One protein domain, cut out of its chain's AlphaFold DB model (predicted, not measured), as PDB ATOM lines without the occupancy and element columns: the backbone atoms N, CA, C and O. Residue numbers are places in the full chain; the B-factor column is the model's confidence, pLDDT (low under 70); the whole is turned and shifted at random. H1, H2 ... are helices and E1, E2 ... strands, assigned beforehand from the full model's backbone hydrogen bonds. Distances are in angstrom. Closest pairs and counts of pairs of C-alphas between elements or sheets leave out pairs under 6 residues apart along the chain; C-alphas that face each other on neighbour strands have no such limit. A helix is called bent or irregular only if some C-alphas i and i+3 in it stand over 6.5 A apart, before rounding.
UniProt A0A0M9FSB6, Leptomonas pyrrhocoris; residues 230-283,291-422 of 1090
ATOM      1  N   SER A 230     -49.422  40.601 -23.888       65.44
ATOM      2  CA  SER A 230     -49.446  41.114 -25.265       65.44
ATOM      3  C   SER A 230     -48.484  40.313 -26.156       65.44
ATOM      4  O   SER A 230     -47.512  39.764 -25.635       65.44
ATOM      5  N   PRO A 231     -48.682  40.276 -27.488       68.50
ATOM      6  CA  PRO A 231     -47.728  39.650 -28.409       68.50
ATOM      7  C   PRO A 231     -46.301  40.188 -28.266       68.50
ATOM      8  O   PRO A 231     -45.355  39.412 -28.256       68.50
ATOM      9  N   ALA A 232     -46.148  41.498 -28.042       71.12
ATOM     10  CA  ALA A 232     -44.853  42.126 -27.774       71.12
ATOM     11  C   ALA A 232     -44.189  41.603 -26.487       71.12
ATOM     12  O   ALA A 232     -42.998  41.309 -26.485       71.12
ATOM     13  N   ALA A 233     -44.958  41.428 -25.404       70.19
ATOM     14  CA  ALA A 233     -44.436  40.861 -24.161       70.19
ATOM     15  C   ALA A 233     -44.065  39.376 -24.309       70.19
ATOM     16  O   ALA A 233     -43.094  38.932 -23.705       70.19
ATOM     17  N   VAL A 234     -44.809  38.615 -25.122       68.94
ATOM     18  CA  VAL A 234     -44.467  37.226 -25.466       68.94
ATOM     19  C   VAL A 234     -43.163  37.172 -26.257       68.94
ATOM     20  O   VAL A 234     -42.255  36.448 -25.865       68.94
ATOM     21  N   LEU A 235     -43.057  37.951 -27.337       75.00
ATOM     22  CA  LEU A 235     -41.893  37.944 -28.220       75.00
ATOM     23  C   LEU A 235     -40.627  38.428 -27.495       75.00
ATOM     24  O   LEU A 235     -39.581  37.803 -27.618       75.00
ATOM     25  N   GLY A 236     -40.742  39.463 -26.657       76.88
ATOM     26  CA  GLY A 236     -39.642  39.922 -25.803       76.88
ATOM     27  C   GLY A 236     -39.221  38.901 -24.739       76.88
ATOM     28  O   GLY A 236     -38.035  38.781 -24.450       76.88
ATOM     29  N   ALA A 237     -40.156  38.126 -24.176       72.62
ATOM     30  CA  ALA A 237     -39.825  37.057 -23.229       72.62
ATOM     31  C   ALA A 237     -39.206  35.820 -23.905       72.62
ATOM     32  O   ALA A 237     -38.402  35.140 -23.269       72.62
ATOM     33  N   LEU A 238     -39.557  35.548 -25.169       70.62
ATOM     34  CA  LEU A 238     -38.889  34.550 -26.006       70.62
ATOM     35  C   LEU A 238     -37.459  34.998 -26.333       70.62
ATOM     36  O   LEU A 238     -36.528  34.289 -25.973       70.62
ATOM     37  N   ALA A 239     -37.263  36.202 -26.885       75.31
ATOM     38  CA  ALA A 239     -35.928  36.748 -27.162       75.31
ATOM     39  C   ALA A 239     -35.029  36.771 -25.908       75.31
ATOM     40  O   ALA A 239     -33.878  36.356 -25.953       75.31
ATOM     41  N   ALA A 240     -35.566  37.139 -24.742       76.94
ATOM     42  CA  ALA A 240     -34.805  37.149 -23.490       76.94
ATOM     43  C   ALA A 240     -34.377  35.758 -22.960       76.94
ATOM     44  O   ALA A 240     -33.708  35.696 -21.926       76.94
ATOM     45  N   ARG A 241     -34.805  34.648 -23.585       68.75
ATOM     46  CA  ARG A 241     -34.532  33.267 -23.127       68.75
ATOM     47  C   ARG A 241     -34.105  32.297 -24.227       68.75
ATOM     48  O   ARG A 241     -33.570  31.242 -23.905       68.75
ATOM     49  N   ASP A 242     -34.327  32.643 -25.486       70.69
ATOM     50  CA  ASP A 242     -33.955  31.861 -26.655       70.69
ATOM     51  C   ASP A 242     -33.039  32.698 -27.555       70.69
ATOM     52  O   ASP A 242     -33.469  33.670 -28.180       70.69
ATOM     53  N   ALA A 243     -31.763  32.313 -27.613       72.38
ATOM     54  CA  ALA A 243     -30.745  33.035 -28.372       72.38
ATOM     55  C   ALA A 243     -31.027  33.036 -29.885       72.38
ATOM     56  O   ALA A 243     -30.660  33.991 -30.567       72.38
ATOM     57  N   ALA A 244     -31.722  32.014 -30.403       71.12
ATOM     58  CA  ALA A 244     -32.179  31.996 -31.789       71.12
ATOM     59  C   ALA A 244     -33.213  33.107 -32.043       71.12
ATOM     60  O   ALA A 244     -33.074  33.855 -33.007       71.12
ATOM     61  N   THR A 245     -34.196  33.289 -31.153       71.88
ATOM     62  CA  THR A 245     -35.161  34.401 -31.220       71.88
ATOM     63  C   THR A 245     -34.487  35.772 -31.046       71.88
ATOM     64  O   THR A 245     -34.815  36.692 -31.795       71.88
ATOM     65  N   ASP A 246     -33.538  35.928 -30.110       78.12
ATOM     66  CA  ASP A 246     -32.794  37.191 -29.919       78.12
ATOM     67  C   ASP A 246     -31.968  37.571 -31.156       78.12
ATOM     68  O   ASP A 246     -31.986  38.724 -31.580       78.12
ATOM     69  N   ALA A 247     -31.293  36.599 -31.779       78.44
ATOM     70  CA  ALA A 247     -30.542  36.813 -33.013       78.44
ATOM     71  C   ALA A 247     -31.463  37.071 -34.219       78.44
ATOM     72  O   ALA A 247     -31.152  37.902 -35.071       78.44
ATOM     73  N   PHE A 248     -32.613  36.394 -34.296       80.12
ATOM     74  CA  PHE A 248     -33.555  36.523 -35.410       80.12
ATOM     75  C   PHE A 248     -34.238  37.903 -35.443       80.12
ATOM     76  O   PHE A 248     -34.305  38.525 -36.506       80.12
ATOM     77  N   PHE A 249     -34.640  38.426 -34.276       84.19
ATOM     78  CA  PHE A 249     -35.119  39.807 -34.092       84.19
ATOM     79  C   PHE A 249     -34.016  40.770 -33.624       84.19
ATOM     80  O   PHE A 249     -34.310  41.815 -33.033       84.19
ATOM     81  N   GLY A 250     -32.750  40.441 -33.879       83.31
ATOM     82  CA  GLY A 250     -31.627  41.321 -33.586       83.31
ATOM     83  C   GLY A 250     -31.685  42.587 -34.441       83.31
ATOM     84  O   GLY A 250     -32.060  42.549 -35.616       83.31
ATOM     85  N   ALA A 251     -31.296  43.721 -33.863       84.94
ATOM     86  CA  ALA A 251     -31.015  44.932 -34.623       84.94
ATOM     87  C   ALA A 251     -29.750  45.621 -34.113       84.94
ATOM     88  O   ALA A 251     -29.429  45.554 -32.926       84.94
ATOM     89  N   THR A 252     -29.073  46.343 -34.999       83.94
ATOM     90  CA  THR A 252     -27.994  47.263 -34.628       83.94
ATOM     91  C   THR A 252     -28.393  48.673 -35.035       83.94
ATOM     92  O   THR A 252     -28.569  48.956 -36.218       83.94
ATOM     93  N   GLU A 253     -28.546  49.557 -34.055       83.69
ATOM     94  CA  GLU A 253     -28.724  50.989 -34.280       83.69
ATOM     95  C   GLU A 253     -27.370  51.593 -34.671       83.69
ATOM     96  O   GLU A 253     -26.361  51.398 -33.986       83.69
ATOM     97  N   CYS A 254     -27.341  52.257 -35.821       81.62
ATOM     98  CA  CYS A 254     -26.136  52.744 -36.479       81.62
ATOM     99  C   CYS A 254     -26.201  54.265 -36.591       81.62
ATOM    100  O   CYS A 254     -27.075  54.803 -37.275       81.62
ATOM    101  N   HIS A 255     -25.268  54.944 -35.924       84.69
ATOM    102  CA  HIS A 255     -25.133  56.399 -35.944       84.69
ATOM    103  C   HIS A 255     -24.046  56.792 -36.948       84.69
ATOM    104  O   HIS A 255     -22.893  56.963 -36.565       84.69
ATOM    105  N   ASP A 256     -24.400  56.907 -38.226       83.19
ATOM    106  CA  ASP A 256     -23.436  57.161 -39.305       83.19
ATOM    107  C   ASP A 256     -23.433  58.612 -39.771       83.19
ATOM    108  O   ASP A 256     -24.468  59.277 -39.793       83.19
ATOM    109  N   THR A 257     -22.269  59.097 -40.201       79.62
ATOM    110  CA  THR A 257     -22.112  60.458 -40.721       79.62
ATOM    111  C   THR A 257     -21.879  60.407 -42.229       79.62
ATOM    112  O   THR A 257     -20.824  59.987 -42.701       79.62
ATOM    113  N   PHE A 258     -22.865  60.848 -43.010       77.25
ATOM    114  CA  PHE A 258     -22.789  60.904 -44.471       77.25
ATOM    115  C   PHE A 258     -22.297  62.271 -44.953       77.25
ATOM    116  O   PHE A 258     -22.889  63.310 -44.645       77.25
ATOM    117  N   CYS A 259     -21.230  62.279 -45.750       77.12
ATOM    118  CA  CYS A 259     -20.714  63.492 -46.373       77.12
ATOM    119  C   CYS A 259     -21.469  63.794 -47.677       77.12
ATOM    120  O   CYS A 259     -21.273  63.112 -48.684       77.12
ATOM    121  N   LYS A 260     -22.269  64.872 -47.695       72.62
ATOM    122  CA  LYS A 260     -22.983  65.342 -48.903       72.62
ATOM    123  C   LYS A 260     -22.054  65.686 -50.082       72.62
ATOM    124  O   LYS A 260     -22.526  65.734 -51.212       72.62
ATOM    125  N   THR A 261     -20.763  65.920 -49.832       71.44
ATOM    126  CA  THR A 261     -19.770  66.339 -50.840       71.44
ATOM    127  C   THR A 261     -19.170  65.177 -51.623       71.44
ATOM    128  O   THR A 261     -19.081  65.242 -52.843       71.44
ATOM    129  N   CYS A 262     -18.707  64.137 -50.922       74.12
ATOM    130  CA  CYS A 262     -17.978  63.009 -51.517       74.12
ATOM    131  C   CYS A 262     -18.771  61.694 -51.496       74.12
ATOM    132  O   CYS A 262     -18.271  60.679 -51.969       74.12
ATOM    133  N   GLY A 263     -19.980  61.686 -50.922       71.75
ATOM    134  CA  GLY A 263     -20.833  60.498 -50.810       71.75
ATOM    135  C   GLY A 263     -20.327  59.437 -49.827       71.75
ATOM    136  O   GLY A 263     -20.982  58.415 -49.639       71.75
ATOM    137  N   THR A 264     -19.176  59.653 -49.184       77.56
ATOM    138  CA  THR A 264     -18.628  58.710 -48.207       77.56
ATOM    139  C   THR A 264     -19.468  58.711 -46.933       77.56
ATOM    140  O   THR A 264     -19.750  59.767 -46.360       77.56
ATOM    141  N   THR A 265     -19.826  57.514 -46.472       76.88
ATOM    142  CA  THR A 265     -20.367  57.302 -45.127       76.88
ATOM    143  C   THR A 265     -19.209  57.007 -44.184       76.88
ATOM    144  O   THR A 265     -18.410  56.112 -44.450       76.88
ATOM    145  N   ILE A 266     -19.108  57.771 -43.101       78.62
ATOM    146  CA  ILE A 266     -18.192  57.512 -41.993       78.62
ATOM    147  C   ILE A 266     -18.971  56.703 -40.959       78.62
ATOM    148  O   ILE A 266     -20.008  57.163 -40.472       78.62
ATOM    149  N   GLU A 267     -18.480  55.505 -40.647       80.00
ATOM    150  CA  GLU A 267     -19.100  54.654 -39.636       80.00
ATOM    151  C   GLU A 267     -18.930  55.255 -38.239       80.00
ATOM    152  O   GLU A 267     -17.810  55.525 -37.797       80.00
ATOM    153  N   GLY A 268     -20.043  55.460 -37.538       77.19
ATOM    154  CA  GLY A 268     -20.040  55.870 -36.138       77.19
ATOM    155  C   GLY A 268     -20.563  54.778 -35.199       77.19
ATOM    156  O   GLY A 268     -20.603  53.597 -35.563       77.19
ATOM    157  N   PRO A 269     -20.941  55.137 -33.957       81.62
ATOM    158  CA  PRO A 269     -21.345  54.179 -32.935       81.62
ATOM    159  C   PRO A 269     -22.386  53.156 -33.415       81.62
ATOM    160  O   PRO A 269     -23.339  53.484 -34.124       81.62
ATOM    161  N   ARG A 270     -22.183  51.906 -32.993       83.38
ATOM    162  CA  ARG A 270     -23.076  50.765 -33.216       83.38
ATOM    163  C   ARG A 270     -23.647  50.350 -31.859       83.38
ATOM    164  O   ARG A 270     -22.878  50.038 -30.952       83.38
ATOM    165  N   VAL A 271     -24.969  50.358 -31.702       83.62
ATOM    166  CA  VAL A 271     -25.651  50.030 -30.438       83.62
ATOM    167  C   VAL A 271     -26.561  48.821 -30.652       83.62
ATOM    168  O   VAL A 271     -27.359  48.804 -31.589       83.62
ATOM    169  N   LYS A 272     -26.463  47.792 -29.795       81.19
ATOM    170  CA  LYS A 272     -27.377  46.639 -29.866       81.19
ATOM    171  C   LYS A 272     -28.800  47.105 -29.541       81.19
ATOM    172  O   LYS A 272     -29.042  47.669 -28.477       81.19
ATOM    173  N   SER A 273     -29.722  46.826 -30.452       81.94
ATOM    174  CA  SER A 273     -31.135  47.194 -30.399       81.94
ATOM    175  C   SER A 273     -32.011  45.979 -30.756       81.94
ATOM    176  O   SER A 273     -31.521  44.850 -30.839       81.94
ATOM    177  N   SER A 274     -33.320  46.179 -30.923       80.75
ATOM    178  CA  SER A 274     -34.286  45.105 -31.190       80.75
ATOM    179  C   SER A 274     -35.158  45.404 -32.407       80.75
ATOM    180  O   SER A 274     -35.678  46.506 -32.561       80.75
ATOM    181  N   GLY A 275     -35.384  44.383 -33.234       81.44
ATOM    182  CA  GLY A 275     -36.335  44.388 -34.346       81.44
ATOM    183  C   GLY A 275     -37.806  44.379 -33.916       81.44
ATOM    184  O   GLY A 275     -38.681  44.273 -34.773       81.44
ATOM    185  N   VAL A 276     -38.109  44.479 -32.615       83.06
ATOM    186  CA  VAL A 276     -39.476  44.606 -32.088       83.06
ATOM    187  C   VAL A 276     -39.841  46.085 -31.930       83.06
ATOM    188  O   VAL A 276     -39.645  46.704 -30.885       83.06
ATOM    189  N   LEU A 277     -40.401  46.654 -32.994       81.62
ATOM    190  CA  LEU A 277     -40.759  48.065 -33.113       81.62
ATOM    191  C   LEU A 277     -42.163  48.350 -32.553       81.62
ATOM    192  O   LEU A 277     -43.043  47.485 -32.537       81.62
ATOM    193  N   THR A 278     -42.411  49.592 -32.124       80.44
ATOM    194  CA  THR A 278     -43.732  50.045 -31.650       80.44
ATOM    195  C   THR A 278     -44.231  51.220 -32.483       80.44
ATOM    196  O   THR A 278     -43.657  52.303 -32.448       80.44
ATOM    197  N   TYR A 279     -45.335  51.020 -33.203       79.69
ATOM    198  CA  TYR A 279     -45.993  52.033 -34.021       79.69
ATOM    199  C   TYR A 279     -47.278  52.528 -33.344       79.69
ATOM    200  O   TYR A 279     -48.182  51.743 -33.043       79.69
ATOM    201  N   THR A 280     -47.385  53.842 -33.132       72.12
ATOM    202  CA  THR A 280     -48.611  54.483 -32.630       72.12
ATOM    203  C   THR A 280     -49.324  55.177 -33.782       72.12
ATOM    204  O   THR A 280     -48.791  56.125 -34.355       72.12
ATOM    205  N   ALA A 281     -50.534  54.728 -34.121       64.12
ATOM    206  CA  ALA A 281     -51.277  55.291 -35.248       64.12
ATOM    207  C   ALA A 281     -51.720  56.744 -34.952       64.12
ATOM    208  O   ALA A 281     -52.393  56.975 -33.939       64.12
ATOM    209  N   PRO A 282     -51.383  57.736 -35.802       58.56
ATOM    210  CA  PRO A 282     -51.752  59.124 -35.549       58.56
ATOM    211  C   PRO A 282     -53.269  59.351 -35.708       58.56
ATOM    212  O   PRO A 282     -53.924  58.714 -36.539       58.56
ATOM    213  N   PRO A 283     -53.874  60.261 -34.920       52.09
ATOM    214  CA  PRO A 283     -55.315  60.483 -34.948       52.09
ATOM    215  C   PRO A 283     -55.758  61.190 -36.240       52.09
ATOM    216  O   PRO A 283     -55.671  62.412 -36.350       52.09
ATOM    217  N   ALA A 291     -47.904  51.358 -45.461       78.75
ATOM    218  CA  ALA A 291     -46.499  51.129 -45.795       78.75
ATOM    219  C   ALA A 291     -45.685  52.421 -45.641       78.75
ATOM    220  O   ALA A 291     -44.825  52.497 -44.772       78.75
ATOM    221  N   LYS A 292     -46.041  53.491 -46.368       77.00
ATOM    222  CA  LYS A 292     -45.337  54.783 -46.303       77.00
ATOM    223  C   LYS A 292     -45.350  55.395 -44.897       77.00
ATOM    224  O   LYS A 292     -44.394  56.051 -44.499       77.00
ATOM    225  N   ALA A 293     -46.415  55.170 -44.126       75.75
ATOM    226  CA  ALA A 293     -46.488  55.622 -42.738       75.75
ATOM    227  C   ALA A 293     -45.523  54.864 -41.801       75.75
ATOM    228  O   ALA A 293     -45.035  55.466 -40.847       75.75
ATOM    229  N   LEU A 294     -45.235  53.586 -42.072       78.44
ATOM    230  CA  LEU A 294     -44.214  52.799 -41.371       78.44
ATOM    231  C   LEU A 294     -42.800  53.165 -41.844       78.44
ATOM    232  O   LEU A 294     -41.940  53.409 -41.003       78.44
ATOM    233  N   GLU A 295     -42.583  53.304 -43.155       79.19
ATOM    234  CA  GLU A 295     -41.307  53.756 -43.737       79.19
ATOM    235  C   GLU A 295     -40.876  55.123 -43.195       79.19
ATOM    236  O   GLU A 295     -39.705  55.339 -42.911       79.19
ATOM    237  N   ASN A 296     -41.822  56.051 -43.013       75.38
ATOM    238  CA  ASN A 296     -41.538  57.367 -42.443       75.38
ATOM    239  C   ASN A 296     -41.339  57.323 -40.915       75.38
ATOM    240  O   ASN A 296     -40.636  58.172 -40.378       75.38
ATOM    241  N   ALA A 297     -41.976  56.383 -40.206       74.00
ATOM    242  CA  ALA A 297     -41.866  56.252 -38.748       74.00
ATOM    243  C   ALA A 297     -40.597  55.509 -38.297       74.00
ATOM    244  O   ALA A 297     -40.172  55.678 -37.158       74.00
ATOM    245  N   PHE A 298     -40.013  54.695 -39.181       75.50
ATOM    246  CA  PHE A 298     -38.788  53.919 -38.953       75.50
ATOM    247  C   PHE A 298     -37.739  54.170 -40.055       75.50
ATOM    248  O   PHE A 298     -36.912  53.309 -40.360       75.50
ATOM    249  N   GLY A 299     -37.814  55.348 -40.681       68.06
ATOM    250  CA  GLY A 299     -36.860  55.835 -41.676       68.06
ATOM    251  C   GLY A 299     -35.588  56.393 -41.029       68.06
ATOM    252  O   GLY A 299     -35.528  56.514 -39.805       68.06
ATOM    253  N   PRO A 300     -34.564  56.752 -41.823       65.12
ATOM    254  CA  PRO A 300     -33.319  57.271 -41.275       65.12
ATOM    255  C   PRO A 300     -33.528  58.684 -40.712       65.12
ATOM    256  O   PRO A 300     -33.918  59.599 -41.444       65.12
ATOM    257  N   GLU A 301     -33.243  58.892 -39.424       68.12
ATOM    258  CA  GLU A 301     -33.305  60.226 -38.816       68.12
ATOM    259  C   GLU A 301     -32.060  61.029 -39.197       68.12
ATOM    260  O   GLU A 301     -30.984  60.851 -38.628       68.12
ATOM    261  N   ALA A 302     -32.213  61.911 -40.186       68.38
ATOM    262  CA  ALA A 302     -31.168  62.790 -40.694       68.38
ATOM    263  C   ALA A 302     -31.122  64.128 -39.934       68.38
ATOM    264  O   ALA A 302     -32.100  64.878 -39.915       68.38
ATOM    265  N   THR A 303     -29.960  64.473 -39.377       72.81
ATOM    266  CA  THR A 303     -29.688  65.785 -38.767       72.81
ATOM    267  C   THR A 303     -28.452  66.427 -39.393       72.81
ATOM    268  O   THR A 303     -27.407  65.787 -39.528       72.81
ATOM    269  N   ASP A 304     -28.564  67.693 -39.806       70.31
ATOM    270  CA  ASP A 304     -27.438  68.432 -40.385       70.31
ATOM    271  C   ASP A 304     -26.346  68.671 -39.331       70.31
ATOM    272  O   ASP A 304     -26.597  69.219 -38.256       70.31
ATOM    273  N   ALA A 305     -25.118  68.277 -39.665       63.56
ATOM    274  CA  ALA A 305     -23.953  68.337 -38.799       63.56
ATOM    275  C   ALA A 305     -22.803  69.073 -39.500       63.56
ATOM    276  O   ALA A 305     -22.313  68.665 -40.553       63.56
ATOM    277  N   VAL A 306     -22.334  70.163 -38.891       63.31
ATOM    278  CA  VAL A 306     -21.130  70.870 -39.348       63.31
ATOM    279  C   VAL A 306     -19.918  70.165 -38.744       63.31
ATOM    280  O   VAL A 306     -19.538  70.433 -37.605       63.31
ATOM    281  N   GLN A 307     -19.361  69.206 -39.483       64.94
ATOM    282  CA  GLN A 307     -18.208  68.402 -39.074       64.94
ATOM    283  C   GLN A 307     -17.237  68.204 -40.244       64.94
ATOM    284  O   GLN A 307     -17.646  68.144 -41.404       64.94
ATOM    285  N   TYR A 308     -15.950  68.097 -39.916       65.25
ATOM    286  CA  TYR A 308     -14.869  67.832 -40.864       65.25
ATOM    287  C   TYR A 308     -14.957  66.399 -41.405       65.25
ATOM    288  O   TYR A 308     -14.968  65.438 -40.633       65.25
ATOM    289  N   CYS A 309     -14.975  66.240 -42.730       66.25
ATOM    290  CA  CYS A 309     -14.911  64.918 -43.346       66.25
ATOM    291  C   CYS A 309     -13.462  64.412 -43.353       66.25
ATOM    292  O   CYS A 309     -12.633  64.884 -44.134       66.25
ATOM    293  N   SER A 310     -13.178  63.397 -42.534       67.88
ATOM    294  CA  SER A 310     -11.853  62.769 -42.407       67.88
ATOM    295  C   SER A 310     -11.320  62.121 -43.690       67.88
ATOM    296  O   SER A 310     -10.127  61.839 -43.762       67.88
ATOM    297  N   VAL A 311     -12.176  61.895 -44.694       69.31
ATOM    298  CA  VAL A 311     -11.830  61.194 -45.942       69.31
ATOM    299  C   VAL A 311     -11.507  62.156 -47.089       69.31
ATOM    300  O   VAL A 311     -10.567  61.903 -47.836       69.31
ATOM    301  N   CYS A 312     -12.245  63.265 -47.237       72.50
ATOM    302  CA  CYS A 312     -12.015  64.241 -48.316       72.50
ATOM    303  C   CYS A 312     -11.348  65.552 -47.860       72.50
ATOM    304  O   CYS A 312     -11.046  66.400 -48.696       72.50
ATOM    305  N   GLY A 313     -11.137  65.746 -46.553       64.31
ATOM    306  CA  GLY A 313     -10.362  66.864 -46.002       64.31
ATOM    307  C   GLY A 313     -10.983  68.256 -46.162       64.31
ATOM    308  O   GLY A 313     -10.271  69.254 -46.096       64.31
ATOM    309  N   CYS A 314     -12.291  68.355 -46.412       60.69
ATOM    310  CA  CYS A 314     -12.966  69.643 -46.594       60.69
ATOM    311  C   CYS A 314     -13.449  70.230 -45.255       60.69
ATOM    312  O   CYS A 314     -14.335  69.665 -44.616       60.69
ATOM    313  N   ASP A 315     -12.936  71.409 -44.887       55.22
ATOM    314  CA  ASP A 315     -13.200  72.083 -43.600       55.22
ATOM    315  C   ASP A 315     -14.599  72.718 -43.432       55.22
ATOM    316  O   ASP A 315     -14.915  73.221 -42.354       55.22
ATOM    317  N   ALA A 316     -15.459  72.731 -44.460       54.59
ATOM    318  CA  ALA A 316     -16.771  73.393 -44.375       54.59
ATOM    319  C   ALA A 316     -17.826  72.858 -45.368       54.59
ATOM    320  O   ALA A 316     -18.261  73.577 -46.267       54.59
ATOM    321  N   GLN A 317     -18.279  71.611 -45.204       59.47
ATOM    322  CA  GLN A 317     -19.454  71.075 -45.916       59.47
ATOM    323  C   GLN A 317     -20.437  70.421 -44.921       59.47
ATOM    324  O   GLN A 317     -19.994  69.848 -43.923       59.47
ATOM    325  N   PRO A 318     -21.762  70.502 -45.152       63.84
ATOM    326  CA  PRO A 318     -22.760  69.950 -44.239       63.84
ATOM    327  C   PRO A 318     -22.809  68.422 -44.348       63.84
ATOM    328  O   PRO A 318     -23.454  67.861 -45.238       63.84
ATOM    329  N   CYS A 319     -22.149  67.745 -43.413       68.69
ATOM    330  CA  CYS A 319     -22.374  66.326 -43.183       68.69
ATOM    331  C   CYS A 319     -23.789  66.106 -42.619       68.69
ATOM    332  O   CYS A 319     -24.427  67.029 -42.106       68.69
ATOM    333  N   VAL A 320     -24.298  64.882 -42.716       76.44
ATOM    334  CA  VAL A 320     -25.569  64.482 -42.103       76.44
ATOM    335  C   VAL A 320     -25.303  63.334 -41.154       76.44
ATOM    336  O   VAL A 320     -24.849  62.278 -41.585       76.44
ATOM    337  N   ASN A 321     -25.625  63.527 -39.879       76.25
ATOM    338  CA  ASN A 321     -25.700  62.426 -38.933       76.25
ATOM    339  C   ASN A 321     -27.030  61.704 -39.158       76.25
ATOM    340  O   ASN A 321     -28.088  62.337 -39.119       76.25
ATOM    341  N   MET A 322     -26.968  60.402 -39.413       75.19
ATOM    342  CA  MET A 322     -28.110  59.537 -39.677       75.19
ATOM    343  C   MET A 322     -28.169  58.413 -38.656       75.19
ATOM    344  O   MET A 322     -27.227  57.627 -38.541       75.19
ATOM    345  N   VAL A 323     -29.302  58.301 -37.967       77.44
ATOM    346  CA  VAL A 323     -29.634  57.112 -37.172       77.44
ATOM    347  C   VAL A 323     -30.470  56.174 -38.036       77.44
ATOM    348  O   VAL A 323     -31.488  56.588 -38.590       77.44
ATOM    349  N   HIS A 324     -30.028  54.926 -38.182       78.94
ATOM    350  CA  HIS A 324     -30.725  53.889 -38.947       78.94
ATOM    351  C   HIS A 324     -30.499  52.499 -38.324       78.94
ATOM    352  O   HIS A 324     -29.669  52.355 -37.424       78.94
ATOM    353  N   TYR A 325     -31.242  51.476 -38.762       81.06
ATOM    354  CA  TYR A 325     -31.293  50.178 -38.076       81.06
ATOM    355  C   TYR A 325     -30.943  49.011 -39.003       81.06
ATOM    356  O   TYR A 325     -31.668  48.705 -39.947       81.06
ATOM    357  N   LEU A 326     -29.864  48.295 -38.680       81.06
ATOM    358  CA  LEU A 326     -29.511  47.019 -39.304       81.06
ATOM    359  C   LEU A 326     -30.293  45.885 -38.632       81.06
ATOM    360  O   LEU A 326     -29.824  45.274 -37.668       81.06
ATOM    361  N   PHE A 327     -31.505  45.625 -39.117       82.81
ATOM    362  CA  PHE A 327     -32.283  44.444 -38.732       82.81
ATOM    363  C   PHE A 327     -31.613  43.170 -39.254       82.81
ATOM    364  O   PHE A 327     -31.104  43.164 -40.371       82.81
ATOM    365  N   HIS A 328     -31.608  42.106 -38.447       80.44
ATOM    366  CA  HIS A 328     -30.963  40.840 -38.803       80.44
ATOM    367  C   HIS A 328     -31.831  40.029 -39.778       80.44
ATOM    368  O   HIS A 328     -31.613  40.097 -40.983       80.44
ATOM    369  N   ASN A 329     -32.831  39.290 -39.277       79.31
ATOM    370  CA  ASN A 329     -33.609  38.352 -40.101       79.31
ATOM    371  C   ASN A 329     -35.126  38.612 -40.097       79.31
ATOM    372  O   ASN A 329     -35.823  38.124 -40.985       79.31
ATOM    373  N   ALA A 330     -35.656  39.382 -39.140       84.56
ATOM    374  CA  ALA A 330     -37.067  39.760 -39.113       84.56
ATOM    375  C   ALA A 330     -37.336  41.073 -38.363       84.56
ATOM    376  O   ALA A 330     -36.589  41.471 -37.469       84.56
ATOM    377  N   VAL A 331     -38.466  41.708 -38.693       87.25
ATOM    378  CA  VAL A 331     -38.979  42.910 -38.016       87.25
ATOM    379  C   VAL A 331     -40.407  42.656 -37.533       87.25
ATOM    380  O   VAL A 331     -41.270  42.229 -38.299       87.25
ATOM    381  N   ALA A 332     -40.681  42.929 -36.258       87.12
ATOM    382  CA  ALA A 332     -42.000  42.787 -35.650       87.12
ATOM    383  C   ALA A 332     -42.551  44.162 -35.249       87.12
ATOM    384  O   ALA A 332     -42.015  44.813 -34.356       87.12
ATOM    385  N   VAL A 333     -43.643  44.611 -35.872       84.75
ATOM    386  CA  VAL A 333     -44.247  45.927 -35.604       84.75
ATOM    387  C   VAL A 333     -45.480  45.774 -34.717       84.75
ATOM    388  O   VAL A 333     -46.500  45.232 -35.139       84.75
ATOM    389  N   THR A 334     -45.411  46.289 -33.490       83.75
ATOM    390  CA  THR A 334     -46.531  46.338 -32.536       83.75
ATOM    391  C   THR A 334     -47.385  47.580 -32.778       83.75
ATOM    392  O   THR A 334     -46.865  48.693 -32.773       83.75
ATOM    393  N   VAL A 335     -48.700  47.416 -32.946       77.69
ATOM    394  CA  VAL A 335     -49.631  48.516 -33.260       77.69
ATOM    395  C   VAL A 335     -50.380  48.971 -32.006       77.69
ATOM    396  O   VAL A 335     -51.178  48.220 -31.437       77.69
ATOM    397  N   VAL A 336     -50.166  50.225 -31.603       69.38
ATOM    398  CA  VAL A 336     -50.799  50.852 -30.433       69.38
ATOM    399  C   VAL A 336     -51.860  51.872 -30.885       69.38
ATOM    400  O   VAL A 336     -51.551  52.759 -31.687       69.38
ATOM    401  N   PRO A 337     -53.117  51.782 -30.399       60.41
ATOM    402  CA  PRO A 337     -54.158  52.754 -30.730       60.41
ATOM    403  C   PRO A 337     -53.922  54.099 -30.015       60.41
ATOM    404  O   PRO A 337     -53.449  54.111 -28.874       60.41
ATOM    405  N   PRO A 338     -54.293  55.240 -30.626       56.84
ATOM    406  CA  PRO A 338     -54.094  56.551 -30.019       56.84
ATOM    407  C   PRO A 338     -54.947  56.728 -28.745       56.84
ATOM    408  O   PRO A 338     -56.128  56.361 -28.728       56.84
ATOM    409  N   PRO A 339     -54.408  57.364 -27.684       49.75
ATOM    410  CA  PRO A 339     -55.051  57.434 -26.363       49.75
ATOM    411  C   PRO A 339     -56.378  58.214 -26.339       49.75
ATOM    412  O   PRO A 339     -57.131  58.129 -25.372       49.75
ATOM    413  N   THR A 340     -56.684  58.973 -27.394       48.28
ATOM    414  CA  THR A 340     -57.904  59.781 -27.521       48.28
ATOM    415  C   THR A 340     -59.107  59.015 -28.086       48.28
ATOM    416  O   THR A 340     -60.227  59.512 -27.970       48.28
ATOM    417  N   GLN A 341     -58.919  57.827 -28.681       51.25
ATOM    418  CA  GLN A 341     -60.004  57.008 -29.249       51.25
ATOM    419  C   GLN A 341     -59.788  55.497 -29.004       51.25
ATOM    420  O   GLN A 341     -59.520  54.750 -29.943       51.25
ATOM    421  N   PRO A 342     -59.974  54.993 -27.767       49.34
ATOM    422  CA  PRO A 342     -59.692  53.590 -27.427       49.34
ATOM    423  C   PRO A 342     -60.579  52.552 -28.145       49.34
ATOM    424  O   PRO A 342     -60.257  51.368 -28.140       49.34
ATOM    425  N   ASN A 343     -61.686  52.979 -28.764       45.41
ATOM    426  CA  ASN A 343     -62.699  52.096 -29.354       45.41
ATOM    427  C   ASN A 343     -62.739  52.107 -30.895       45.41
ATOM    428  O   ASN A 343     -63.669  51.527 -31.454       45.41
ATOM    429  N   ASN A 344     -61.812  52.773 -31.599       44.22
ATOM    430  CA  ASN A 344     -61.936  52.931 -33.054       44.22
ATOM    431  C   ASN A 344     -60.616  52.717 -33.819       44.22
ATOM    432  O   ASN A 344     -59.738  53.569 -33.787       44.22
ATOM    433  N   ARG A 345     -60.587  51.603 -34.570       52.72
ATOM    434  CA  ARG A 345     -59.699  51.245 -35.699       52.72
ATOM    435  C   ARG A 345     -58.190  51.118 -35.414       52.72
ATOM    436  O   ARG A 345     -57.526  52.055 -34.996       52.72
ATOM    437  N   GLY A 346     -57.664  49.925 -35.704       59.12
ATOM    438  CA  GLY A 346     -56.241  49.678 -35.960       59.12
ATOM    439  C   GLY A 346     -55.793  50.266 -37.304       59.12
ATOM    440  O   GLY A 346     -56.217  51.358 -37.675       59.12
ATOM    441  N   LEU A 347     -54.938  49.550 -38.038       68.25
ATOM    442  CA  LEU A 347     -54.377  50.055 -39.293       68.25
ATOM    443  C   LEU A 347     -55.478  50.286 -40.352       68.25
ATOM    444  O   LEU A 347     -56.460  49.537 -40.374       68.25
ATOM    445  N   PRO A 348     -55.355  51.309 -41.220       68.81
ATOM    446  CA  PRO A 348     -56.330  51.554 -42.284       68.81
ATOM    447  C   PRO A 348     -56.222  50.536 -43.433       68.81
ATOM    448  O   PRO A 348     -57.219  50.259 -44.090       68.81
ATOM    449  N   GLU A 349     -55.042  49.949 -43.631       79.94
ATOM    450  CA  GLU A 349     -54.761  48.837 -44.546       79.94
ATOM    451  C   GLU A 349     -53.631  47.974 -43.957       79.94
ATOM    452  O   GLU A 349     -52.933  48.406 -43.037       79.94
ATOM    453  N   ILE A 350     -53.444  46.756 -44.468       83.62
ATOM    454  CA  ILE A 350     -52.326  45.887 -44.080       83.62
ATOM    455  C   ILE A 350     -51.237  46.023 -45.150       83.62
ATOM    456  O   ILE A 350     -51.476  45.603 -46.283       83.62
ATOM    457  N   PRO A 351     -50.058  46.592 -44.836       84.50
ATOM    458  CA  PRO A 351     -49.001  46.721 -45.824       84.50
ATOM    459  C   PRO A 351     -48.315  45.371 -46.021       84.50
ATOM    460  O   PRO A 351     -47.646  44.863 -45.121       84.50
ATOM    461  N   LEU A 352     -48.499  44.780 -47.203       85.00
ATOM    462  CA  LEU A 352     -47.897  43.493 -47.563       85.00
ATOM    463  C   LEU A 352     -46.382  43.591 -47.786       85.00
ATOM    464  O   LEU A 352     -45.714  42.559 -47.808       85.00
ATOM    465  N   GLU A 353     -45.857  44.803 -47.951       85.19
ATOM    466  CA  GLU A 353     -44.441  45.115 -48.129       85.19
ATOM    467  C   GLU A 353     -44.134  46.492 -47.516       85.19
ATOM    468  O   GLU A 353     -44.988  47.384 -47.552       85.19
ATOM    469  N   VAL A 354     -42.955  46.646 -46.906       84.25
ATOM    470  CA  VAL A 354     -42.489  47.886 -46.255       84.25
ATOM    471  C   VAL A 354     -40.980  48.035 -46.450       84.25
ATOM    472  O   VAL A 354     -40.232  47.091 -46.194       84.25
ATOM    473  N   GLY A 355     -40.513  49.221 -46.853       82.56
ATOM    474  CA  GLY A 355     -39.088  49.553 -46.862       82.56
ATOM    475  C   GLY A 355     -38.550  49.934 -45.474       82.56
ATOM    476  O   GLY A 355     -38.830  51.022 -44.977       82.56
ATOM    477  N   PHE A 356     -37.711  49.099 -44.860       81.56
ATOM    478  CA  PHE A 356     -37.011  49.458 -43.616       81.56
ATOM    479  C   PHE A 356     -35.607  50.013 -43.897       81.56
ATOM    480  O   PHE A 356     -34.887  49.510 -44.763       81.56
ATOM    481  N   ALA A 357     -35.209  51.055 -43.163       70.94
ATOM    482  CA  ALA A 357     -33.957  51.786 -43.369       70.94
ATOM    483  C   ALA A 357     -32.727  51.035 -42.822       70.94
ATOM    484  O   ALA A 357     -32.211  51.353 -41.750       70.94
ATOM    485  N   THR A 358     -32.253  50.041 -43.578       67.81
ATOM    486  CA  THR A 358     -31.052  49.244 -43.261       67.81
ATOM    487  C   THR A 358     -29.774  49.766 -43.921       67.81
ATOM    488  O   THR A 358     -28.728  49.134 -43.812       67.81
ATOM    489  N   ARG A 359     -29.814  50.903 -44.625       66.19
ATOM    490  CA  ARG A 359     -28.614  51.548 -45.171       66.19
ATOM    491  C   ARG A 359     -28.703  53.073 -45.088       66.19
ATOM    492  O   ARG A 359     -29.803  53.628 -45.161       66.19
ATOM    493  N   PRO A 360     -27.555  53.770 -45.042       61.00
ATOM    494  CA  PRO A 360     -27.463  55.194 -45.343       61.00
ATOM    495  C   PRO A 360     -28.264  55.548 -46.606       61.00
ATOM    496  O   PRO A 360     -27.957  55.065 -47.694       61.00
ATOM    497  N   LEU A 361     -29.303  56.377 -46.453       62.44
ATOM    498  CA  LEU A 361     -30.165  56.880 -47.538       62.44
ATOM    499  C   LEU A 361     -30.926  55.825 -48.378       62.44
ATOM    500  O   LEU A 361     -31.532  56.198 -49.383       62.44
ATOM    501  N   ALA A 362     -30.965  54.545 -47.983       66.69
ATOM    502  CA  ALA A 362     -31.687  53.503 -48.721       66.69
ATOM    503  C   ALA A 362     -32.469  52.552 -47.799       66.69
ATOM    504  O   ALA A 362     -31.999  52.138 -46.738       66.69
ATOM    505  N   ALA A 363     -33.673  52.182 -48.238       72.94
ATOM    506  CA  ALA A 363     -34.528  51.220 -47.557       72.94
ATOM    507  C   ALA A 363     -34.483  49.861 -48.272       72.94
ATOM    508  O   ALA A 363     -34.608  49.798 -49.493       72.94
ATOM    509  N   THR A 364     -34.337  48.776 -47.515       78.81
ATOM    510  CA  THR A 364     -34.527  47.407 -48.021       78.81
ATOM    511  C   THR A 364     -35.992  47.004 -47.899       78.81
ATOM    512  O   THR A 364     -36.578  47.246 -46.837       78.81
ATOM    513  N   PRO A 365     -36.580  46.359 -48.918       81.69
ATOM    514  CA  PRO A 365     -37.938  45.841 -48.836       81.69
ATOM    515  C   PRO A 365     -38.006  44.623 -47.905       81.69
ATOM    516  O   PRO A 365     -37.173  43.716 -47.968       81.69
ATOM    517  N   PHE A 366     -39.032  44.595 -47.059       86.75
ATOM    518  CA  PHE A 366     -39.433  43.425 -46.288       86.75
ATOM    519  C   PHE A 366     -40.888  43.069 -46.609       86.75
ATOM    520  O   PHE A 366     -41.762  43.939 -46.625       86.75
ATOM    521  N   ILE A 367     -41.159  41.780 -46.804       87.06
ATOM    522  CA  ILE A 367     -42.485  41.223 -47.086       87.06
ATOM    523  C   ILE A 367     -43.171  40.818 -45.779       87.06
ATOM    524  O   ILE A 367     -42.548  40.279 -44.864       87.06
ATOM    525  N   LEU A 368     -44.478  41.069 -45.694       89.56
ATOM    526  CA  LEU A 368     -45.313  40.604 -44.595       89.56
ATOM    527  C   LEU A 368     -45.432  39.075 -44.613       89.56
ATOM    528  O   LEU A 368     -45.982  38.502 -45.551       89.56
ATOM    529  N   HIS A 369     -45.006  38.445 -43.523       86.12
ATOM    530  CA  HIS A 369     -45.168  37.014 -43.267       86.12
ATOM    531  C   HIS A 369     -46.441  36.711 -42.470       86.12
ATOM    532  O   HIS A 369     -47.199  35.803 -42.809       86.12
ATOM    533  N   ALA A 370     -46.713  37.482 -41.410       85.00
ATOM    534  CA  ALA A 370     -47.852  37.222 -40.529       85.00
ATOM    535  C   ALA A 370     -48.471  38.486 -39.911       85.00
ATOM    536  O   ALA A 370     -47.781  39.444 -39.570       85.00
ATOM    537  N   ALA A 371     -49.787  38.454 -39.695       87.69
ATOM    538  CA  ALA A 371     -50.567  39.481 -39.014       87.69
ATOM    539  C   ALA A 371     -51.341  38.875 -37.831       87.69
ATOM    540  O   ALA A 371     -52.165  37.974 -37.995       87.69
ATOM    541  N   LEU A 372     -51.088  39.378 -36.622       85.25
ATOM    542  CA  LEU A 372     -51.734  38.917 -35.395       85.25
ATOM    543  C   LEU A 372     -52.950  39.802 -35.100       85.25
ATOM    544  O   LEU A 372     -52.819  41.010 -34.865       85.25
ATOM    545  N   CYS A 373     -54.134  39.192 -35.104       78.88
ATOM    546  CA  CYS A 373     -55.419  39.885 -35.200       78.88
ATOM    547  C   CYS A 373     -56.369  39.525 -34.053       78.88
ATOM    548  O   CYS A 373     -56.500  38.366 -33.663       78.88
ATOM    549  N   VAL A 374     -57.073  40.531 -33.532       69.81
ATOM    550  CA  VAL A 374     -58.047  40.392 -32.438       69.81
ATOM    551  C   VAL A 374     -59.414  40.011 -33.007       69.81
ATOM    552  O   VAL A 374     -60.092  40.846 -33.606       69.81
ATOM    553  N   THR A 375     -59.843  38.764 -32.821       62.50
ATOM    554  CA  THR A 375     -61.143  38.268 -33.321       62.50
ATOM    555  C   THR A 375     -62.295  38.591 -32.373       62.50
ATOM    556  O   THR A 375     -63.393  38.917 -32.824       62.50
ATOM    557  N   THR A 376     -62.037  38.579 -31.062       57.84
ATOM    558  CA  THR A 376     -62.959  39.015 -29.999       57.84
ATOM    559  C   THR A 376     -62.185  39.840 -28.959       57.84
ATOM    560  O   THR A 376     -60.959  39.761 -28.944       57.84
ATOM    561  N   PRO A 377     -62.828  40.599 -28.046       50.19
ATOM    562  CA  PRO A 377     -62.123  41.453 -27.077       50.19
ATOM    563  C   PRO A 377     -61.087  40.754 -26.177       50.19
ATOM    564  O   PRO A 377     -60.312  41.436 -25.510       50.19
ATOM    565  N   THR A 378     -61.081  39.418 -26.132       50.22
ATOM    566  CA  THR A 378     -60.167  38.597 -25.324       50.22
ATOM    567  C   THR A 378     -59.481  37.477 -26.118       50.22
ATOM    568  O   THR A 378     -58.920  36.578 -25.497       50.22
ATOM    569  N   HIS A 379     -59.545  37.488 -27.457       61.84
ATOM    570  CA  HIS A 379     -58.984  36.424 -28.304       61.84
ATOM    571  C   HIS A 379     -58.147  36.978 -29.459       61.84
ATOM    572  O   HIS A 379     -58.519  37.977 -30.081       61.84
ATOM    573  N   LEU A 380     -57.026  36.313 -29.738       66.75
ATOM    574  CA  LEU A 380     -56.033  36.698 -30.737       66.75
ATOM    575  C   LEU A 380     -55.641  35.479 -31.578       66.75
ATOM    576  O   LEU A 380     -55.382  34.410 -31.039       66.75
ATOM    577  N   VAL A 381     -55.557  35.660 -32.891       72.56
ATOM    578  CA  VAL A 381     -55.197  34.609 -33.853       72.56
ATOM    579  C   VAL A 381     -54.086  35.102 -34.777       72.56
ATOM    580  O   VAL A 381     -53.918  36.315 -34.944       72.56
ATOM    581  N   ALA A 382     -53.344  34.185 -35.393       77.25
ATOM    582  CA  ALA A 382     -52.354  34.522 -36.411       77.25
ATOM    583  C   ALA A 382     -52.915  34.263 -37.812       77.25
ATOM    584  O   ALA A 382     -53.415  33.180 -38.104       77.25
ATOM    585  N   TYR A 383     -52.806  35.259 -38.684       83.62
ATOM    586  CA  TYR A 383     -52.996  35.112 -40.120       83.62
ATOM    587  C   TYR A 383     -51.617  35.094 -40.774       83.62
ATOM    588  O   TYR A 383     -50.891  36.078 -40.665       83.62
ATOM    589  N   VAL A 384     -51.254  34.000 -41.435       82.44
ATOM    590  CA  VAL A 384     -50.001  33.867 -42.193       82.44
ATOM    591  C   VAL A 384     -50.310  34.070 -43.674       82.44
ATOM    592  O   VAL A 384     -51.322  33.560 -44.165       82.44
ATOM    593  N   ALA A 385     -49.471  34.846 -44.354       83.81
ATOM    594  CA  ALA A 385     -49.575  35.121 -45.779       83.81
ATOM    595  C   ALA A 385     -48.706  34.126 -46.565       83.81
ATOM    596  O   ALA A 385     -47.503  34.040 -46.339       83.81
ATOM    597  N   GLU A 386     -49.310  33.397 -47.500       81.06
ATOM    598  CA  GLU A 386     -48.607  32.555 -48.472       81.06
ATOM    599  C   GLU A 386     -48.705  33.254 -49.837       81.06
ATOM    600  O   GLU A 386     -49.802  33.436 -50.369       81.06
ATOM    601  N   ARG A 387     -47.577  33.721 -50.384       74.88
ATOM    602  CA  ARG A 387     -47.532  34.316 -51.729       74.88
ATOM    603  C   ARG A 387     -47.217  33.224 -52.747       74.88
ATOM    604  O   ARG A 387     -46.147  32.624 -52.682       74.88
ATOM    605  N   VAL A 388     -48.125  33.013 -53.694       74.19
ATOM    606  CA  VAL A 388     -47.905  32.163 -54.870       74.19
ATOM    607  C   VAL A 388     -48.106  33.056 -56.087       74.19
ATOM    608  O   VAL A 388     -49.192  33.608 -56.277       74.19
ATOM    609  N   GLU A 389     -47.035  33.248 -56.861       73.62
ATOM    610  CA  GLU A 389     -46.967  34.239 -57.945       73.62
ATOM    611  C   GLU A 389     -47.348  35.649 -57.433       73.62
ATOM    612  O   GLU A 389     -46.803  36.108 -56.425       73.62
ATOM    613  N   GLU A 390     -48.282  36.338 -58.093       64.75
ATOM    614  CA  GLU A 390     -48.786  37.658 -57.677       64.75
ATOM    615  C   GLU A 390     -49.938  37.585 -56.651       64.75
ATOM    616  O   GLU A 390     -50.388  38.612 -56.135       64.75
ATOM    617  N   THR A 391     -50.432  36.385 -56.312       71.88
ATOM    618  CA  THR A 391     -51.596  36.217 -55.426       71.88
ATOM    619  C   THR A 391     -51.180  35.906 -53.987       71.88
ATOM    620  O   THR A 391     -50.421  34.979 -53.714       71.88
ATOM    621  N   THR A 392     -51.722  36.668 -53.030       79.69
ATOM    622  CA  THR A 392     -51.537  36.408 -51.591       79.69
ATOM    623  C   THR A 392     -52.703  35.596 -51.032       79.69
ATOM    624  O   THR A 392     -53.814  36.111 -50.867       79.69
ATOM    625  N   TYR A 393     -52.432  34.341 -50.688       81.12
ATOM    626  CA  TYR A 393     -53.329  33.460 -49.949       81.12
ATOM    627  C   TYR A 393     -53.143  33.646 -48.442       81.12
ATOM    628  O   TYR A 393     -52.083  34.054 -47.967       81.12
ATOM    629  N   TRP A 394     -54.193  33.362 -47.670       81.69
ATOM    630  CA  TRP A 394     -54.183  33.539 -46.220       81.69
ATOM    631  C   TRP A 394     -54.517  32.245 -45.486       81.69
ATOM    632  O   TRP A 394     -55.440  31.505 -45.844       81.69
ATOM    633  N   HIS A 395     -53.775  32.027 -44.404       73.75
ATOM    634  CA  HIS A 395     -53.863  30.866 -43.534       73.75
ATOM    635  C   HIS A 395     -54.158  31.339 -42.117       73.75
ATOM    636  O   HIS A 395     -53.380  32.095 -41.537       73.75
ATOM    637  N   LEU A 396     -55.284  30.903 -41.560       71.69
ATOM    638  CA  LEU A 396     -55.655  31.200 -40.183       71.69
ATOM    639  C   LEU A 396     -55.100  30.117 -39.257       71.69
ATOM    640  O   LEU A 396     -55.342  28.931 -39.473       71.69
ATOM    641  N   TYR A 397     -54.407  30.550 -38.210       63.28
ATOM    642  CA  TYR A 397     -53.969  29.736 -37.085       63.28
ATOM    643  C   TYR A 397     -54.645  30.251 -35.809       63.28
ATOM    644  O   TYR A 397     -54.323  31.333 -35.304       63.28
ATOM    645  N   ASP A 398     -55.597  29.470 -35.296       63.69
ATOM    646  CA  ASP A 398     -56.273  29.702 -34.018       63.69
ATOM    647  C   ASP A 398     -55.899  28.579 -33.039       63.69
ATOM    648  O   ASP A 398     -56.357  27.437 -33.150       63.69
ATOM    649  N   GLY A 399     -54.982  28.877 -32.116       58.97
ATOM    650  CA  GLY A 399     -54.334  27.851 -31.304       58.97
ATOM    651  C   GLY A 399     -53.529  26.890 -32.182       58.97
ATOM    652  O   GLY A 399     -52.585  27.302 -32.852       58.97
ATOM    653  N   THR A 400     -53.924  25.616 -32.181       51.75
ATOM    654  CA  THR A 400     -53.397  24.560 -33.066       51.75
ATOM    655  C   THR A 400     -54.248  24.319 -34.314       51.75
ATOM    656  O   THR A 400     -53.874  23.510 -35.162       51.75
ATOM    657  N   VAL A 401     -55.393  24.995 -34.457       49.16
ATOM    658  CA  VAL A 401     -56.290  24.812 -35.603       49.16
ATOM    659  C   VAL A 401     -55.785  25.640 -36.780       49.16
ATOM    660  O   VAL A 401     -55.760  26.868 -36.719       49.16
ATOM    661  N   HIS A 402     -55.415  24.957 -37.864       61.34
ATOM    662  CA  HIS A 402     -55.043  25.563 -39.143       61.34
ATOM    663  C   HIS A 402     -56.233  25.554 -40.106       61.34
ATOM    664  O   HIS A 402     -56.899  24.535 -40.275       61.34
ATOM    665  N   THR A 403     -56.504  26.677 -40.766       60.41
ATOM    666  CA  THR A 403     -57.495  26.778 -41.846       60.41
ATOM    667  C   THR A 403     -56.866  27.482 -43.046       60.41
ATOM    668  O   THR A 403     -56.421  28.625 -42.938       60.41
ATOM    669  N   LYS A 404     -56.820  26.793 -44.191       70.31
ATOM    670  CA  LYS A 404     -56.314  27.328 -45.465       70.31
ATOM    671  C   LYS A 404     -57.413  28.090 -46.220       70.31
ATOM    672  O   LYS A 404     -58.594  27.816 -46.016       70.31
ATOM    673  N   GLY A 405     -57.029  29.006 -47.109       67.56
ATOM    674  CA  GLY A 405     -57.964  29.682 -48.022       67.56
ATOM    675  C   GLY A 405     -58.935  30.651 -47.338       67.56
ATOM    676  O   GLY A 405     -60.050  30.854 -47.819       67.56
ATOM    677  N   VAL A 406     -58.547  31.237 -46.200       74.88
ATOM    678  CA  VAL A 406     -59.390  32.223 -45.509       74.88
ATOM    679  C   VAL A 406     -59.339  33.587 -46.205       74.88
ATOM    680  O   VAL A 406     -58.413  33.900 -46.950       74.88
ATOM    681  N   LYS A 407     -60.335  34.441 -45.945       83.38
ATOM    682  CA  LYS A 407     -60.296  35.843 -46.388       83.38
ATOM    683  C   LYS A 407     -59.203  36.614 -45.641       83.38
ATOM    684  O   LYS A 407     -58.941  36.331 -44.471       83.38
ATOM    685  N   ALA A 408     -58.639  37.621 -46.308       80.56
ATOM    686  CA  ALA A 408     -57.655  38.528 -45.724       80.56
ATOM    687  C   ALA A 408     -58.151  39.138 -44.391       80.56
ATOM    688  O   ALA A 408     -59.339  39.468 -44.273       80.56
ATOM    689  N   PRO A 409     -57.272  39.294 -43.384       83.50
ATOM    690  CA  PRO A 409     -57.646  39.855 -42.095       83.50
ATOM    691  C   PRO A 409     -58.059  41.330 -42.179       83.50
ATOM    692  O   PRO A 409     -57.546  42.116 -42.970       83.50
ATOM    693  N   ASP A 410     -58.975  41.722 -41.296       80.88
ATOM    694  CA  ASP A 410     -59.404  43.113 -41.126       80.88
ATOM    695  C   ASP A 410     -58.277  43.947 -40.487       80.88
ATOM    696  O   ASP A 410     -57.918  43.740 -39.323       80.88
ATOM    697  N   ALA A 411     -57.751  44.915 -41.244       79.81
ATOM    698  CA  ALA A 411     -56.675  45.820 -40.833       79.81
ATOM    699  C   ALA A 411     -56.953  46.518 -39.484       79.81
ATOM    700  O   ALA A 411     -56.047  46.700 -38.661       79.81
ATOM    701  N   ALA A 412     -58.225  46.811 -39.184       72.50
ATOM    702  CA  ALA A 412     -58.624  47.454 -37.938       72.50
ATOM    703  C   ALA A 412     -58.426  46.562 -36.692       72.50
ATOM    704  O   ALA A 412     -58.420  47.074 -35.564       72.50
ATOM    705  N   LYS A 413     -58.264  45.244 -36.875       77.44
ATOM    706  CA  LYS A 413     -58.103  44.238 -35.809       77.44
ATOM    707  C   LYS A 413     -56.650  43.831 -35.558       77.44
ATOM    708  O   LYS A 413     -56.394  43.149 -34.565       77.44
ATOM    709  N   VAL A 414     -55.711  44.267 -36.397       81.44
ATOM    710  CA  VAL A 414     -54.273  43.989 -36.251       81.44
ATOM    711  C   VAL A 414     -53.732  44.557 -34.930       81.44
ATOM    712  O   VAL A 414     -54.105  45.655 -34.499       81.44
ATOM    713  N   ARG A 415     -52.847  43.801 -34.272       77.31
ATOM    714  CA  ARG A 415     -52.075  44.235 -33.091       77.31
ATOM    715  C   ARG A 415     -50.571  44.044 -33.238       77.31
ATOM    716  O   ARG A 415     -49.823  44.758 -32.576       77.31
ATOM    717  N   MET A 416     -50.136  43.128 -34.096       85.38
ATOM    718  CA  MET A 416     -48.732  42.959 -34.459       85.38
ATOM    719  C   MET A 416     -48.624  42.477 -35.909       85.38
ATOM    720  O   MET A 416     -49.466  41.700 -36.359       85.38
ATOM    721  N   LEU A 417     -47.600  42.945 -36.618       89.25
ATOM    722  CA  LEU A 417     -47.214  42.504 -37.959       89.25
ATOM    723  C   LEU A 417     -45.797  41.921 -37.908       89.25
ATOM    724  O   LEU A 417     -44.963  42.440 -37.167       89.25
ATOM    725  N   LEU A 418     -45.537  40.875 -38.690       88.62
ATOM    726  CA  LEU A 418     -44.242  40.213 -38.812       88.62
ATOM    727  C   LEU A 418     -43.729  40.318 -40.250       88.62
ATOM    728  O   LEU A 418     -44.422  39.896 -41.176       88.62
ATOM    729  N   TYR A 419     -42.518  40.834 -40.414       89.94
ATOM    730  CA  TYR A 419     -41.877  41.105 -41.695       89.94
ATOM    731  C   TYR A 419     -40.572  40.320 -41.844       89.94
ATOM    732  O   TYR A 419     -39.783  40.258 -40.899       89.94
ATOM    733  N   LEU A 420     -40.341  39.768 -43.036       86.19
ATOM    734  CA  LEU A 420     -39.129  39.044 -43.435       86.19
ATOM    735  C   LEU A 420     -38.462  39.754 -44.629       86.19
ATOM    736  O   LEU A 420     -39.178  40.349 -45.439       86.19
ATOM    737  N   PRO A 421     -37.125  39.729 -44.762       82.69
ATOM    738  CA  PRO A 421     -36.441  40.334 -45.903       82.69
ATOM    739  C   PRO A 421     -36.839  39.635 -47.209       82.69
ATOM    740  O   PRO A 421     -37.086  38.428 -47.230       82.69
ATOM    741  N   VAL A 422     -36.887  40.384 -48.315       76.50
ATOM    742  CA  VAL A 422     -37.077  39.789 -49.649       76.50
ATOM    743  C   VAL A 422     -35.888  38.867 -49.964       76.50
ATOM    744  O   VAL A 422     -34.747  39.336 -49.899       76.50
TER     745      VAL A 422
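AT A GLANCE: This is residues 230 to 283 and 291 to 422 of the 1090 residues of a protein of Leptomonas pyrrhocoris (UniProt A0A0M9FSB6). Two twisted sheets sit end on along an elongated body: a large branched sheet, threaded by the long bent strand E8, and a narrower curled sheet of E2, E1, E5 and E4 that reaches away to one end, while E9, E10 and E11 make the opposite end. Short helices H1 and H3 pack on opposite faces of the branched sheet, and H2 sits at the corner between H1 and E1. The printed part has 186 residues, with three named helices and twelve named strands in the order H1 H2 E1 E2 E3 H3 E4 E5 E6 E7 E8 E9 E10 E11 E12, and its class is mostly strand. The curled sheet has the order E2 E1 E5 E4 and is antiparallel; the branched one is mixed, with E3 and E6 parallel and its other neighbour pairs antiparallel. The whole is only just compact, close to loose, with a radius of gyration of the C-alphas of 19.3 A and spans of 63 by 38 by 36 A.

IN THESE COORDINATES: In the branched sheet, E8 is residues 362 to 376, 39.2 A from first to last C-alpha, and it bends by 56 degrees at residue 365. E9 is residues 379 to 388, 29.1 A, E10 is 391 to 398, 22.9 A, and E11 is 401 to 403. E12 is residues 414 to 421, 20.6 A, and ends with C-alpha 421 at (-36.441, 40.334, -45.903). E3 is residues 276 to 280, E6 is 331 to 336 and E7 is 353 to 359. In the other sheet, E1 is residues 250 to 259 and E5 is 318 to 327, each 27.8 A long; E2 is 270 to 274 and E4 is 301 to 306. H1, residues 231 to 239, begins with C-alpha 231 at (-47.728, 39.650, -28.409). H2 is residues 243 to 248 and H3 is 291 to 297.

HOW THE PARTS SIT: The branched sheet is strongly twisted. E7 and E9 lie on one side of E8 and E12 on the other side, with N 356 and O 364 at 2.9 A, N 371 and O 383 at 2.8 A, and N 367 and O 420 at 2.8 A. E6 is antiparallel to E12, with N 333 and O 417 at 2.9 A, and parallel to E3, with N 277 and O 332 at 2.8 A. E7 E8 E9 E10 E11 form a meander, each strand the antiparallel neighbour of the one before; N 384 and O 395 are 2.9 A apart, and N 396 and O 403 2.9 A. H1 is on this sheet at a height of 9.9 A, over E6 and only just over E12, with 3 C-alphas falling on it, and runs along the strands. H3, on the opposite face at 5.9 A, is only just over E7, with 3 C-alphas falling on it, and runs slantwise to the strands. Between the sheets, the closest C-alphas of E5 and E7, Leu 326 and Thr 358, are 4.8 A apart. E1 and E5 are antiparallel neighbours, with N 254 and O 324 at 2.8 A; E1 and E2 form a hairpin, with N 253 and O 271 at 2.8 A, as do E4 and E5, with N 303 and O 321 at 2.9 A. E2 runs on into E3 across a break of 1 residue, at 73 degrees. H2 only grazes the curled sheet, and touches H1 only at the corner, the closest C-alphas being those of Ala 239 and Asp 246, 4.2 A. In H1, H2 and H3 every O i to N i+4 pair is within hydrogen-bond range.

THE WHOLE: The two C-alphas farthest apart, those of Asp 315 and Val 401, are 64.5 A apart. Residues 284 to 290 are not printed, and C-alphas 283 and 291 are 16.8 A apart across this cut, in the link E3 to H3. The links E4 to E5 and E6 to E7 are long. The mean pLDDT of the printed part is 73.6, and 59 residues are under 70, among them residues 305 to 311, 313 to 319, 336 to 348 and 397 to 403.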